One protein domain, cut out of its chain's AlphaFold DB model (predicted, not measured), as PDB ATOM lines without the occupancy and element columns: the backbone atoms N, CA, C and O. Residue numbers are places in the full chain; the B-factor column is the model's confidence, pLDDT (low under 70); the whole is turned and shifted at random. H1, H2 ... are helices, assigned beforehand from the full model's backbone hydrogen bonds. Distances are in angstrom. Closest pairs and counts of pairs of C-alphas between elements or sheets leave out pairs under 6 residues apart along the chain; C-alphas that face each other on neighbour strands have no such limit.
ATOM      1  N   ASN A 102     102.250 167.265 107.010       89.00
ATOM      2  CA  ASN A 102     101.719 165.921 107.244       89.00
ATOM      3  C   ASN A 102     101.191 165.332 105.935       89.00
ATOM      4  O   ASN A 102     101.520 164.195 105.606       89.00
ATOM      5  N   LEU A 103     100.454 166.127 105.151       89.81
ATOM      6  CA  LEU A 103      99.988 165.724 103.821       89.81
ATOM      7  C   LEU A 103     101.164 165.415 102.880       89.81
ATOM      8  O   LEU A 103     101.144 164.404 102.182       89.81
ATOM      9  N   LYS A 104     102.218 166.238 102.899       91.94
ATOM     10  CA  LYS A 104     103.453 166.023 102.130       91.94
ATOM     11  C   LYS A 104     104.128 164.698 102.485       91.94
ATOM     12  O   LYS A 104     104.482 163.934 101.590       91.94
ATOM     13  N   ASN A 105     104.297 164.421 103.777       90.62
ATOM     14  CA  ASN A 105     104.924 163.186 104.250       90.62
ATOM     15  C   ASN A 105     104.084 161.954 103.884       90.62
ATOM     16  O   ASN A 105     104.624 161.007 103.322       90.62
ATOM     17  N   PHE A 106     102.768 162.019 104.103       90.44
ATOM     18  CA  PHE A 106     101.813 160.979 103.721       90.44
ATOM     19  C   PHE A 106     101.873 160.655 102.218       90.44
ATOM     20  O   PHE A 106     101.997 159.493 101.830       90.44
ATOM     21  N   LEU A 107     101.857 161.675 101.355       91.56
ATOM     22  CA  LEU A 107     101.948 161.477  99.905       91.56
ATOM     23  C   LEU A 107     103.286 160.842  99.501       91.56
ATOM     24  O   LEU A 107     103.286 159.911  98.705       91.56
ATOM     25  N   ASN A 117     104.480 160.932  83.830       83.31
ATOM     26  CA  ASN A 117     103.837 160.997  82.515       83.31
ATOM     27  C   ASN A 117     102.699 159.976  82.385       83.31
ATOM     28  O   ASN A 117     101.631 160.311  81.875       83.31
ATOM     29  N   ASP A 118     102.912 158.748  82.848       78.94
ATOM     30  CA  ASP A 118     101.987 157.633  82.628       78.94
ATOM     31  C   ASP A 118     100.680 157.834  83.408       78.94
ATOM     32  O   ASP A 118      99.606 157.417  82.966       78.94
ATOM     33  N   VAL A 119     100.761 158.534  84.543       82.94
ATOM     34  CA  VAL A 119      99.611 158.865  85.385       82.94
ATOM     35  C   VAL A 119      98.963 160.183  84.952       82.94
ATOM     36  O   VAL A 119      97.758 160.225  84.698       82.94
ATOM     37  N   ILE A 120      99.747 161.262  84.827       88.56
ATOM     38  CA  ILE A 120      99.231 162.621  84.598       88.56
ATOM     39  C   ILE A 120      98.594 162.791  83.209       88.56
ATOM     40  O   ILE A 120      97.675 163.590  83.067       88.56
ATOM     41  N   ASN A 121      98.984 162.007  82.195       87.50
ATOM     42  CA  ASN A 121      98.333 162.040  80.876       87.50
ATOM     43  C   ASN A 121      96.873 161.539  80.891       87.50
ATOM     44  O   ASN A 121      96.161 161.689  79.898       87.50
ATOM     45  N   SER A 122      96.394 160.960  81.999       88.44
ATOM     46  CA  SER A 122      95.004 160.535  82.157       88.44
ATOM     47  C   SER A 122      94.363 161.184  83.395       88.44
ATOM     48  O   SER A 122      94.498 160.642  84.496       88.44
ATOM     49  N   PRO A 123      93.592 162.285  83.237       91.75
ATOM     50  CA  PRO A 123      92.938 162.984  84.352       91.75
ATOM     51  C   PRO A 123      92.105 162.055  85.237       91.75
ATOM     52  O   PRO A 123      92.084 162.183  86.460       91.75
ATOM     53  N   GLY A 124      91.451 161.069  84.621       91.12
ATOM     54  CA  GLY A 124      90.681 160.057  85.325       91.12
ATOM     55  C   GLY A 124      91.523 159.083  86.147       91.12
ATOM     56  O   GLY A 124      91.119 158.739  87.256       91.12
ATOM     57  N   ILE A 125      92.669 158.612  85.638       89.38
ATOM     58  CA  ILE A 125      93.557 157.718  86.403       89.38
ATOM     59  C   ILE A 125      94.220 158.504  87.533       89.38
ATOM     60  O   ILE A 125      94.109 158.076  88.678       89.38
ATOM     61  N   PHE A 126      94.798 159.670  87.230       93.06
ATOM     62  CA  PHE A 126      95.433 160.563  88.200       93.06
ATOM     63  C   PHE A 126      94.479 161.005  89.317       93.06
ATOM     64  O   PHE A 126      94.764 160.850  90.503       93.06
ATOM     65  N   GLY A 127      93.289 161.487  88.951       93.88
ATOM     66  CA  GLY A 127      92.269 161.856  89.922       93.88
ATOM     67  C   GLY A 127      91.871 160.684  90.810       93.88
ATOM     68  O   GLY A 127      91.744 160.863  92.021       93.88
ATOM     69  N   ARG A 128      91.698 159.483  90.235       91.88
ATOM     70  CA  ARG A 128      91.370 158.276  91.006       91.88
ATOM     71  C   ARG A 128      92.498 157.883  91.951       91.88
ATOM     72  O   ARG A 128      92.189 157.678  93.114       91.88
ATOM     73  N   SER A 129      93.752 157.806  91.503       91.06
ATOM     74  CA  SER A 129      94.873 157.372  92.350       91.06
ATOM     75  C   SER A 129      95.034 158.265  93.581       91.06
ATOM     76  O   SER A 129      95.114 157.749  94.692       91.06
ATOM     77  N   VAL A 130      94.993 159.592  93.413       92.81
ATOM     78  CA  VAL A 130      95.072 160.542  94.538       92.81
ATOM     79  C   VAL A 130      93.776 160.520  95.364       92.81
ATOM     80  O   VAL A 130      93.802 160.476  96.592       92.81
ATOM     81  N   GLY A 131      92.614 160.492  94.707       92.25
ATOM     82  CA  GLY A 131      91.310 160.530  95.372       92.25
ATOM     83  C   GLY A 131      90.970 159.277  96.189       92.25
ATOM     84  O   GLY A 131      90.267 159.391  97.187       92.25
ATOM     85  N   THR A 132      91.450 158.091  95.804       91.12
ATOM     86  CA  THR A 132      91.284 156.853  96.594       91.12
ATOM     87  C   THR A 132      92.359 156.653  97.658       91.12
ATOM     88  O   THR A 132      92.300 155.664  98.380       91.12
ATOM     89  N   LEU A 133      93.347 157.551  97.724       90.50
ATOM     90  CA  LEU A 133      94.363 157.581  98.773       90.50
ATOM     91  C   LEU A 133      93.999 158.572  99.894       90.50
ATOM     92  O   LEU A 133      94.377 158.374 101.039       90.50
ATOM     93  N   LEU A 134      93.280 159.653  99.583       90.38
ATOM     94  CA  LEU A 134      92.920 160.663 100.586       90.38
ATOM     95  C   LEU A 134      91.576 160.397 101.261       90.38
ATOM     96  O   LEU A 134      91.431 160.690 102.442       90.38
ATOM     97  N   PHE A 135      90.606 159.856 100.521       89.88
ATOM     98  CA  PHE A 135      89.232 159.689 100.990       89.88
ATOM     99  C   PHE A 135      88.892 158.225 101.214       89.88
ATOM    100  O   PHE A 135      89.295 157.368 100.432       89.88
ATOM    101  N   ASN A 136      88.064 157.954 102.221       89.06
ATOM    102  CA  ASN A 136      87.478 156.632 102.399       89.06
ATOM    103  C   ASN A 136      86.320 156.384 101.421       89.06
ATOM    104  O   ASN A 136      85.740 157.304 100.832       89.06
ATOM    105  N   LYS A 137      85.969 155.111 101.230       90.25
ATOM    106  CA  LYS A 137      84.920 154.679 100.294       90.25
ATOM    107  C   LYS A 137      83.580 155.372 100.561       90.25
ATOM    108  O   LYS A 137      82.865 155.728  99.621       90.25
ATOM    109  N   GLU A 138      83.231 155.550 101.828       89.12
ATOM    110  CA  GLU A 138      81.980 156.140 102.288       89.12
ATOM    111  C   GLU A 138      81.910 157.628 101.909       89.12
ATOM    112  O   GLU A 138      80.946 158.043 101.257       89.12
ATOM    113  N   GLN A 139      82.959 158.404 102.205       88.38
ATOM    114  CA  GLN A 139      83.139 159.789 101.752       88.38
ATOM    115  C   GLN A 139      83.078 159.874 100.217       88.38
ATOM    116  O   GLN A 139      82.292 160.648  99.659       88.38
ATOM    117  N   PHE A 140      83.833 159.011  99.532       88.81
ATOM    118  CA  PHE A 140      83.955 158.983  98.075       88.81
ATOM    119  C   PHE A 140      82.620 158.738  97.358       88.81
ATOM    120  O   PHE A 140      82.395 159.242  96.254       88.81
ATOM    121  N   ILE A 141      81.707 157.989  97.979       90.25
ATOM    122  CA  ILE A 141      80.344 157.735  97.491       90.25
ATOM    123  C   ILE A 141      79.357 158.838  97.914       90.25
ATOM    124  O   ILE A 141      78.422 159.147  97.165       90.25
ATOM    125  N   ALA A 142      79.508 159.398  99.115       87.81
ATOM    126  CA  ALA A 142      78.577 160.371  99.685       87.81
ATOM    127  C   ALA A 142      78.678 161.754  99.022       87.81
ATOM    128  O   ALA A 142      77.651 162.396  98.761       87.81
ATOM    129  N   TYR A 143      79.900 162.196  98.726       88.62
ATOM    130  CA  TYR A 143      80.184 163.548  98.260       88.62
ATOM    131  C   TYR A 143      80.427 163.632  96.751       88.62
ATOM    132  O   TYR A 143      80.633 162.635  96.053       88.62
ATOM    133  N   LYS A 144      80.346 164.852  96.215       88.44
ATOM    134  CA  LYS A 144      80.614 165.186  94.818       88.44
ATOM    135  C   LYS A 144      81.841 166.087  94.719       88.44
ATOM    136  O   LYS A 144      81.843 167.186  95.269       88.44
ATOM    137  N   PHE A 145      82.830 165.652  93.945       89.38
ATOM    138  CA  PHE A 145      83.960 166.486  93.548       89.38
ATOM    139  C   PHE A 145      83.480 167.573  92.583       89.38
ATOM    140  O   PHE A 145      82.811 167.258  91.592       89.38
ATOM    141  N   THR A 146      83.750 168.847  92.867       82.12
ATOM    142  CA  THR A 146      83.336 169.943  91.984       82.12
ATOM    143  C   THR A 146      84.018 171.267  92.328       82.12
ATOM    144  O   THR A 146      84.189 171.583  93.499       82.12
ATOM    145  N   ASN A 147      84.304 172.075  91.302       69.06
ATOM    146  CA  ASN A 147      84.714 173.478  91.445       69.06
ATOM    147  C   ASN A 147      83.524 174.460  91.525       69.06
ATOM    148  O   ASN A 147      83.731 175.658  91.692       69.06
ATOM    149  N   LYS A 148      82.277 174.002  91.322       66.44
ATOM    150  CA  LYS A 148      81.092 174.868  91.152       66.44
ATOM    151  C   LYS A 148      79.883 174.285  91.910       66.44
ATOM    152  O   LYS A 148      79.677 173.074  91.867       66.44
ATOM    153  N   PRO A 149      79.022 175.089  92.567       56.50
ATOM    154  CA  PRO A 149      77.816 174.574  93.222       56.50
ATOM    155  C   PRO A 149      76.878 173.855  92.236       56.50
ATOM    156  O   PRO A 149      76.460 174.424  91.228       56.50
ATOM    157  N   VAL A 150      76.506 172.603  92.524       59.34
ATOM    158  CA  VAL A 150      75.699 171.775  91.608       59.34
ATOM    159  C   VAL A 150      74.233 171.754  92.045       59.34
ATOM    160  O   VAL A 150      73.882 171.037  92.976       59.34
ATOM    161  N   ARG A 151      73.353 172.477  91.334       55.81
ATOM    162  CA  ARG A 151      71.910 172.560  91.671       55.81
ATOM    163  C   ARG A 151      71.152 171.223  91.606       55.81
ATOM    164  O   ARG A 151      70.160 171.075  92.307       55.81
ATOM    165  N   ASN A 152      71.604 170.269  90.784       65.75
ATOM    166  CA  ASN A 152      70.815 169.087  90.396       65.75
ATOM    167  C   ASN A 152      71.442 167.737  90.819       65.75
ATOM    168  O   ASN A 152      71.184 166.721  90.175       65.75
ATOM    169  N   SER A 153      72.302 167.690  91.846       68.50
ATOM    170  CA  SER A 153      72.871 166.420  92.335       68.50
ATOM    171  C   SER A 153      72.310 166.031  93.705       68.50
ATOM    172  O   SER A 153      72.266 166.884  94.587       68.50
ATOM    173  N   PRO A 154      71.951 164.752  93.935       73.88
ATOM    174  CA  PRO A 154      71.610 164.262  95.271       73.88
ATOM    175  C   PRO A 154      72.846 164.061  96.168       73.88
ATOM    176  O   PRO A 154      72.692 163.841  97.367       73.88
ATOM    177  N   ARG A 155      74.068 164.108  95.611       80.50
ATOM    178  CA  ARG A 155      75.319 164.127  96.386       80.50
ATOM    179  C   ARG A 155      75.657 165.565  96.772       80.50
ATOM    180  O   ARG A 155      75.622 166.454  95.920       80.50
ATOM    181  N   LYS A 156      76.009 165.781  98.040       83.94
ATOM    182  CA  LYS A 156      76.491 167.081  98.534       83.94
ATOM    183  C   LYS A 156      77.887 167.365  97.958       83.94
ATOM    184  O   LYS A 156      78.628 166.409  97.735       83.94
ATOM    185  N   PRO A 157      78.285 168.628  97.723       85.88
ATOM    186  CA  PRO A 157      79.693 168.940  97.485       85.88
ATOM    187  C   PRO A 157      80.528 168.535  98.708       85.88
ATOM    188  O   PRO A 157      80.015 168.552  99.831       85.88
ATOM    189  N   TYR A 158      81.793 168.172  98.496       86.19
ATOM    190  CA  TYR A 158      82.740 168.003  99.603       86.19
ATOM    191  C   TYR A 158      82.862 169.297 100.432       86.19
ATOM    192  O   TYR A 158      82.736 170.391  99.871       86.19
ATOM    193  N   PRO A 159      83.121 169.201 101.749       85.81
ATOM    194  CA  PRO A 159      83.498 170.355 102.563       85.81
ATOM    195  C   PRO A 159      84.755 171.065 102.013       85.81
ATOM    196  O   PRO A 159      85.629 170.382 101.475       85.81
ATOM    197  N   PRO A 160      84.890 172.401 102.168       86.69
ATOM    198  CA  PRO A 160      85.998 173.165 101.582       86.69
ATOM    199  C   PRO A 160      87.391 172.636 101.939       86.69
ATOM    200  O   PRO A 160      88.158 172.337 101.033       86.69
ATOM    201  N   HIS A 161      87.667 172.385 103.223       85.19
ATOM    202  CA  HIS A 161      88.963 171.874 103.700       85.19
ATOM    203  C   HIS A 161      89.382 170.547 103.041       85.19
ATOM    204  O   HIS A 161      90.556 170.343 102.746       85.19
ATOM    205  N   TYR A 162      88.426 169.656 102.749       87.62
ATOM    206  CA  TYR A 162      88.700 168.404 102.042       87.62
ATOM    207  C   TYR A 162      89.055 168.640 100.566       87.62
ATOM    208  O   TYR A 162      89.941 167.978 100.029       87.62
ATOM    209  N   MET A 163      88.411 169.609  99.908       89.31
ATOM    210  CA  MET A 163      88.760 170.001  98.536       89.31
ATOM    211  C   MET A 163      90.077 170.782  98.464       89.31
ATOM    212  O   MET A 163      90.814 170.621  97.495       89.31
ATOM    213  N   GLU A 164      90.390 171.594  99.474       89.25
ATOM    214  CA  GLU A 164      91.667 172.303  99.618       89.25
ATOM    215  C   GLU A 164      92.819 171.301  99.763       89.25
ATOM    216  O   GLU A 164      93.748 171.332  98.957       89.25
ATOM    217  N   ALA A 165      92.707 170.337 100.687       89.69
ATOM    218  CA  ALA A 165      93.680 169.255 100.847       89.69
ATOM    219  C   ALA A 165      93.835 168.414  99.566       89.69
ATOM    220  O   ALA A 165      94.957 168.144  99.135       89.69
ATOM    221  N   PHE A 166      92.730 168.058  98.897       92.88
ATOM    222  CA  PHE A 166      92.792 167.331  97.626       92.88
ATOM    223  C   PHE A 166      93.475 168.141  96.519       92.88
ATOM    224  O   PHE A 166      94.287 167.606  95.770       92.88
ATOM    225  N   THR A 167      93.196 169.443  96.431       92.75
ATOM    226  CA  THR A 167      93.811 170.328  95.433       92.75
ATOM    227  C   THR A 167      95.302 170.525  95.714       92.75
ATOM    228  O   THR A 167      96.103 170.498  94.779       92.75
ATOM    229  N   ALA A 168      95.703 170.664  96.980       92.44
ATOM    230  CA  ALA A 168      97.109 170.712  97.381       92.44
ATOM    231  C   ALA A 168      97.840 169.412  97.008       92.44
ATOM    232  O   ALA A 168      98.887 169.466  96.364       92.44
ATOM    233  N   ALA A 169      97.246 168.252  97.308       94.38
ATOM    234  CA  ALA A 169      97.786 166.951  96.921       94.38
ATOM    235  C   ALA A 169      97.925 166.805  95.398       94.38
ATOM    236  O   ALA A 169      98.990 166.429  94.920       94.38
ATOM    237  N   LEU A 170      96.896 167.160  94.617       94.69
ATOM    238  CA  LEU A 170      96.972 167.135  93.152       94.69
ATOM    239  C   LEU A 170      98.108 168.030  92.632       94.69
ATOM    240  O   LEU A 170      98.867 167.588  91.773       94.69
ATOM    241  N   ASN A 171      98.270 169.251  93.158       93.50
ATOM    242  CA  ASN A 171      99.393 170.126  92.794       93.50
ATOM    243  C   ASN A 171     100.745 169.479  93.118       93.50
ATOM    244  O   ASN A 171     101.549 169.323  92.202       93.50
ATOM    245  N   TYR A 172     100.961 169.048  94.364       93.62
ATOM    246  CA  TYR A 172     102.221 168.440  94.807       93.62
ATOM    247  C   TYR A 172     102.605 167.195  93.998       93.62
ATOM    248  O   TYR A 172     103.766 167.000  93.658       93.62
ATOM    249  N   VAL A 173     101.620 166.365  93.658       92.69
ATOM    250  CA  VAL A 173     101.851 165.064  93.022       92.69
ATOM    251  C   VAL A 173     101.980 165.152  91.495       92.69
ATOM    252  O   VAL A 173     102.533 164.243  90.885       92.69
ATOM    253  N   GLY A 174     101.499 166.215  90.836       91.88
ATOM    254  CA  GLY A 174     101.661 166.309  89.377       91.88
ATOM    255  C   GLY A 174     100.949 167.435  88.634       91.88
ATOM    256  O   GLY A 174     101.335 167.748  87.510       91.88
ATOM    257  N   LEU A 175      99.940 168.084  89.221       93.00
ATOM    258  CA  LEU A 175      99.163 169.134  88.543       93.00
ATOM    259  C   LEU A 175      99.984 170.422  88.297       93.00
ATOM    260  O   LEU A 175      99.551 171.282  87.534       93.00
ATOM    261  N   VAL A 176     101.177 170.552  88.895       91.00
ATOM    262  CA  VAL A 176     102.180 171.580  88.538       91.00
ATOM    263  C   VAL A 176     102.789 171.403  87.144       91.00
ATOM    264  O   VAL A 176     103.316 172.360  86.587       91.00
ATOM    265  N   CYS A 177     102.689 170.213  86.547       89.69
ATOM    266  CA  CYS A 177     103.153 169.959  85.181       89.69
ATOM    267  C   CYS A 177     102.228 170.574  84.108       89.69
ATOM    268  O   CYS A 177     102.577 170.561  82.928       89.69
ATOM    269  N   LEU A 178     101.062 171.101  84.507       89.56
ATOM    270  CA  LEU A 178     100.154 171.893  83.674       89.56
ATOM    271  C   LEU A 178     100.436 173.379  83.922       89.56
ATOM    272  O   LEU A 178     100.139 173.900  84.998       89.56
ATOM    273  N   THR A 179     101.039 174.047  82.939       78.44
ATOM    274  CA  THR A 179     101.583 175.405  83.109       78.44
ATOM    275  C   THR A 179     100.605 176.535  82.804       78.44
ATOM    276  O   THR A 179     100.867 177.665  83.205       78.44
ATOM    277  N   ASP A 180      99.514 176.268  82.087       85.44
ATOM    278  CA  ASP A 180      98.501 177.265  81.737       85.44
ATOM    279  C   ASP A 180      97.147 176.977  82.404       85.44
ATOM    280  O   ASP A 180      96.696 175.832  82.518       85.44
ATOM    281  N   ASP A 181      96.486 178.048  82.848       83.31
ATOM    282  CA  ASP A 181      95.263 177.964  83.653       83.31
ATOM    283  C   ASP A 181      94.060 177.403  82.878       83.31
ATOM    284  O   ASP A 181      93.158 176.817  83.481       83.31
ATOM    285  N   GLU A 182      94.034 177.544  81.549       84.94
ATOM    286  CA  GLU A 182      92.949 177.039  80.702       84.94
ATOM    287  C   GLU A 182      93.028 175.510  80.563       84.94
ATOM    288  O   GLU A 182      92.057 174.815  80.882       84.94
ATOM    289  N   THR A 183      94.203 174.973  80.216       86.56
ATOM    290  CA  THR A 183      94.483 173.526  80.217       86.56
ATOM    291  C   THR A 183      94.256 172.943  81.606       86.56
ATOM    292  O   THR A 183      93.557 171.940  81.731       86.56
ATOM    293  N   LYS A 184      94.752 173.596  82.668       88.38
ATOM    294  CA  LYS A 184      94.535 173.163  84.059       88.38
ATOM    295  C   LYS A 184      93.053 173.149  84.444       88.38
ATOM    296  O   LYS A 184      92.604 172.212  85.103       88.38
ATOM    297  N   THR A 185      92.269 174.132  84.000       88.81
ATOM    298  CA  THR A 185      90.815 174.166  84.229       88.81
ATOM    299  C   THR A 185      90.110 173.026  83.496       88.81
ATOM    300  O   THR A 185      89.352 172.288  84.123       88.81
ATOM    301  N   SER A 186      90.391 172.839  82.202       89.00
ATOM    302  CA  SER A 186      89.817 171.763  81.379       89.00
ATOM    303  C   SER A 186      90.162 170.373  81.929       89.00
ATOM    304  O   SER A 186      89.285 169.531  82.120       89.00
ATOM    305  N   TYR A 187      91.430 170.166  82.294       92.69
ATOM    306  CA  TYR A 187      91.929 168.947  82.926       92.69
ATOM    307  C   TYR A 187      91.180 168.629  84.224       92.69
ATOM    308  O   TYR A 187      90.791 167.486  84.464       92.69
ATOM    309  N   MET A 188      90.943 169.642  85.062       91.88
ATOM    310  CA  MET A 188      90.216 169.475  86.320       91.88
ATOM    311  C   MET A 188      88.720 169.199  86.103       91.88
ATOM    312  O   MET A 188      88.134 168.428  86.864       91.88
ATOM    313  N   GLU A 189      88.087 169.768  85.071       90.38
ATOM    314  CA  GLU A 189      86.698 169.430  84.725       90.38
ATOM    315  C   GLU A 189      86.559 167.957  84.288       90.38
ATOM    316  O   GLU A 189      85.666 167.266  84.796       90.38
ATOM    317  N   ASP A 190      87.486 167.440  83.472       91.75
ATOM    318  CA  ASP A 190      87.560 166.017  83.100       91.75
ATOM    319  C   ASP A 190      87.851 165.116  84.312       91.75
ATOM    320  O   ASP A 190      87.117 164.156  84.566       91.75
ATOM    321  N   LEU A 191      88.863 165.458  85.120       94.69
ATOM    322  CA  LEU A 191      89.245 164.745  86.345       94.69
ATOM    323  C   LEU A 191      88.054 164.581  87.300       94.69
ATOM    324  O   LEU A 191      87.766 163.477  87.774       94.69
ATOM    325  N   TYR A 192      87.307 165.659  87.555       93.06
ATOM    326  CA  TYR A 192      86.118 165.596  88.402       93.06
ATOM    327  C   TYR A 192      84.938 164.893  87.730       93.06
ATOM    328  O   TYR A 192      84.137 164.266  88.431       93.06
ATOM    329  N   GLY A 193      84.794 164.979  86.407       90.75
ATOM    330  CA  GLY A 193      83.815 164.197  85.654       90.75
ATOM    331  C   GLY A 193      84.018 162.698  85.883       90.75
ATOM    332  O   GLY A 193      83.102 162.005  86.341       90.75
ATOM    333  N   ASP A 194      85.247 162.233  85.673       92.44
ATOM    334  CA  ASP A 194      85.637 160.830  85.783       92.44
ATOM    335  C   ASP A 194      85.596 160.315  87.229       92.44
ATOM    336  O   ASP A 194      85.078 159.226  87.489       92.44
ATOM    337  N   LEU A 195      86.039 161.118  88.203       93.44
ATOM    338  CA  LEU A 195      85.897 160.806  89.630       93.44
ATOM    339  C   LEU A 195      84.437 160.647  90.047       93.44
ATOM    340  O   LEU A 195      84.081 159.717  90.773       93.44
ATOM    341  N   ASN A 196      83.562 161.532  89.570       92.44
ATOM    342  CA  ASN A 196      82.142 161.465  89.881       92.44
ATOM    343  C   ASN A 196      81.440 160.286  89.206       92.44
ATOM    344  O   ASN A 196      80.506 159.734  89.800       92.44
ATOM    345  N   LEU A 197      81.869 159.895  88.005       91.69
ATOM    346  CA  LEU A 197      81.406 158.687  87.330       91.69
ATOM    347  C   LEU A 197      81.869 157.432  88.082       91.69
ATOM    348  O   LEU A 197      81.047 156.570  88.393       91.69
ATOM    349  N   TYR A 198      83.151 157.362  88.446       92.88
ATOM    350  CA  TYR A 198      83.730 156.257  89.210       92.88
ATOM    351  C   TYR A 198      83.064 156.104  90.587       92.88
ATOM    352  O   TYR A 198      82.553 155.028  90.883       92.88
ATOM    353  N   SER A 199      82.924 157.185  91.362       91.69
ATOM    354  CA  SER A 199      82.151 157.238  92.621       91.69
ATOM    355  C   SER A 199      80.738 156.657  92.462       91.69
ATOM    356  O   SER A 199      80.305 155.792  93.230       91.69
ATOM    357  N   SER A 200      80.033 157.062  91.401       90.75
ATOM    358  CA  SER A 200      78.682 156.569  91.107       90.75
ATOM    359  C   SER A 200      78.678 155.079  90.738       90.75
ATOM    360  O   SER A 200      77.768 154.352  91.131       90.75
ATOM    361  N   ASN A 201      79.700 154.593  90.029       92.94
ATOM    362  CA  ASN A 201      79.848 153.177  89.698       92.94
ATOM    363  C   ASN A 201      80.219 152.323  90.919       92.94
ATOM    364  O   ASN A 201      79.680 151.225  91.051       92.94
ATOM    365  N   VAL A 202      81.058 152.820  91.834       92.00
ATOM    366  CA  VAL A 202      81.365 152.151  93.111       92.00
ATOM    367  C   VAL A 202      80.097 152.031  93.962       92.00
ATOM    368  O   VAL A 202      79.788 150.939  94.438       92.00
ATOM    369  N   LYS A 203      79.287 153.098  94.061       91.00
ATOM    370  CA  LYS A 203      77.973 153.062  94.735       91.00
ATOM    371  C   LYS A 203      77.034 151.992  94.165       91.00
ATOM    372  O   LYS A 203      76.272 151.383  94.906       91.00
ATOM    373  N   LEU A 204      77.077 151.779  92.849       92.06
ATOM    374  CA  LEU A 204      76.263 150.790  92.137       92.06
ATOM    375  C   LEU A 204      76.900 149.386  92.082       92.06
ATOM    376  O   LEU A 204      76.378 148.525  91.378       92.06
ATOM    377  N   GLY A 205      78.041 149.154  92.743       91.25
ATOM    378  CA  GLY A 205      78.774 147.881  92.687       91.25
ATOM    379  C   GLY A 205      79.406 147.556  91.322       91.25
ATOM    380  O   GLY A 205      79.901 146.451  91.121       91.25
TER     381      GLY A 205
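What this domain is: This is residues 102 to 107 and 117 to 205 of the 223 residues of an uncharacterized protein of Strongyloides papillosus (UniProt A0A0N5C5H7). Three helices make the body, with H3 in the core crossed steeply by the long H6 and by H5. H1 packs on H5, H2 meets the beginning of H3 at a corner, H4 packs on the far end of H6, and a long loop, residues 143 to 159, folds back from H4 to H5. The printed part has 95 residues with six named helices, H1 to H6 in order, and no named strand; the class is all helix. The whole is compact and rounded, with a radius of gyration of the C-alphas of 12.9 A and spans of 34 by 30 by 25 A.

Where its parts are: H1 is residues 102 to 107, beginning at C-alpha 102 at (101.719, 165.921, 107.244). H2 is residues 117 to 120. H3, residues 123 to 134, begins at C-alpha 123 at (92.938, 162.984, 84.352) and is 16.4 A long. H4 is residues 137 to 142. H5, residues 160 to 173, is 19.8 A long. H6, residues 181 to 203, is the longest at 32.3 A and ends at C-alpha 203 at (77.973, 153.062, 94.735).

How they stand to each other: H3 is the hub, touching three other helices. H6, with residues 187 to 195 alone, touches H3 at a steep tilt of 63 degrees, the same way; their closest C-alphas, of Pro 123 and Leu 191, are 4.6 A apart. H5, with residues 166 to 170 alone, touches H3 at a steep tilt of 62 degrees, opposite ways, the closest C-alphas being those of Val 130 and Leu 170 at 7.0 A. H2 and H3 only just touch, with 3 pairs of C-alphas within 8 A, and only at the corner; the closest are those of Val 119 and Phe 126, 5.3 A apart. H1 touches H5 at a steep tilt of 50 degrees, the same way, with the C-alphas of Leu 103 and Ala 169 closest at 7.3 A. H6, with residues 199 to 203 alone, touches H4 about perpendicular, at 77 degrees, with the C-alphas of Ile 141 and Ser 199 closest at 5.2 A. H5 and H6 are apart. In H1, H4, H5 and H6 every O i to N i+4 pair is within hydrogen-bond range, in H3 7 of 8 are, and H2 is too short for such a pair.

The domain as a whole: The two C-alphas farthest apart, of Asn 105 and Asn 152, are 37.3 A apart. Residues 108 to 116 are not printed, and C-alphas 107 and 117 are 17.5 A apart across the cut. The link from H4 to H5 is long, with 17 residues; in it residues 143 to 144 pair in parallel with residues 156 to 157. Residues 147 to 153 have pLDDT under 70, against a mean of 87.5 for the printed part.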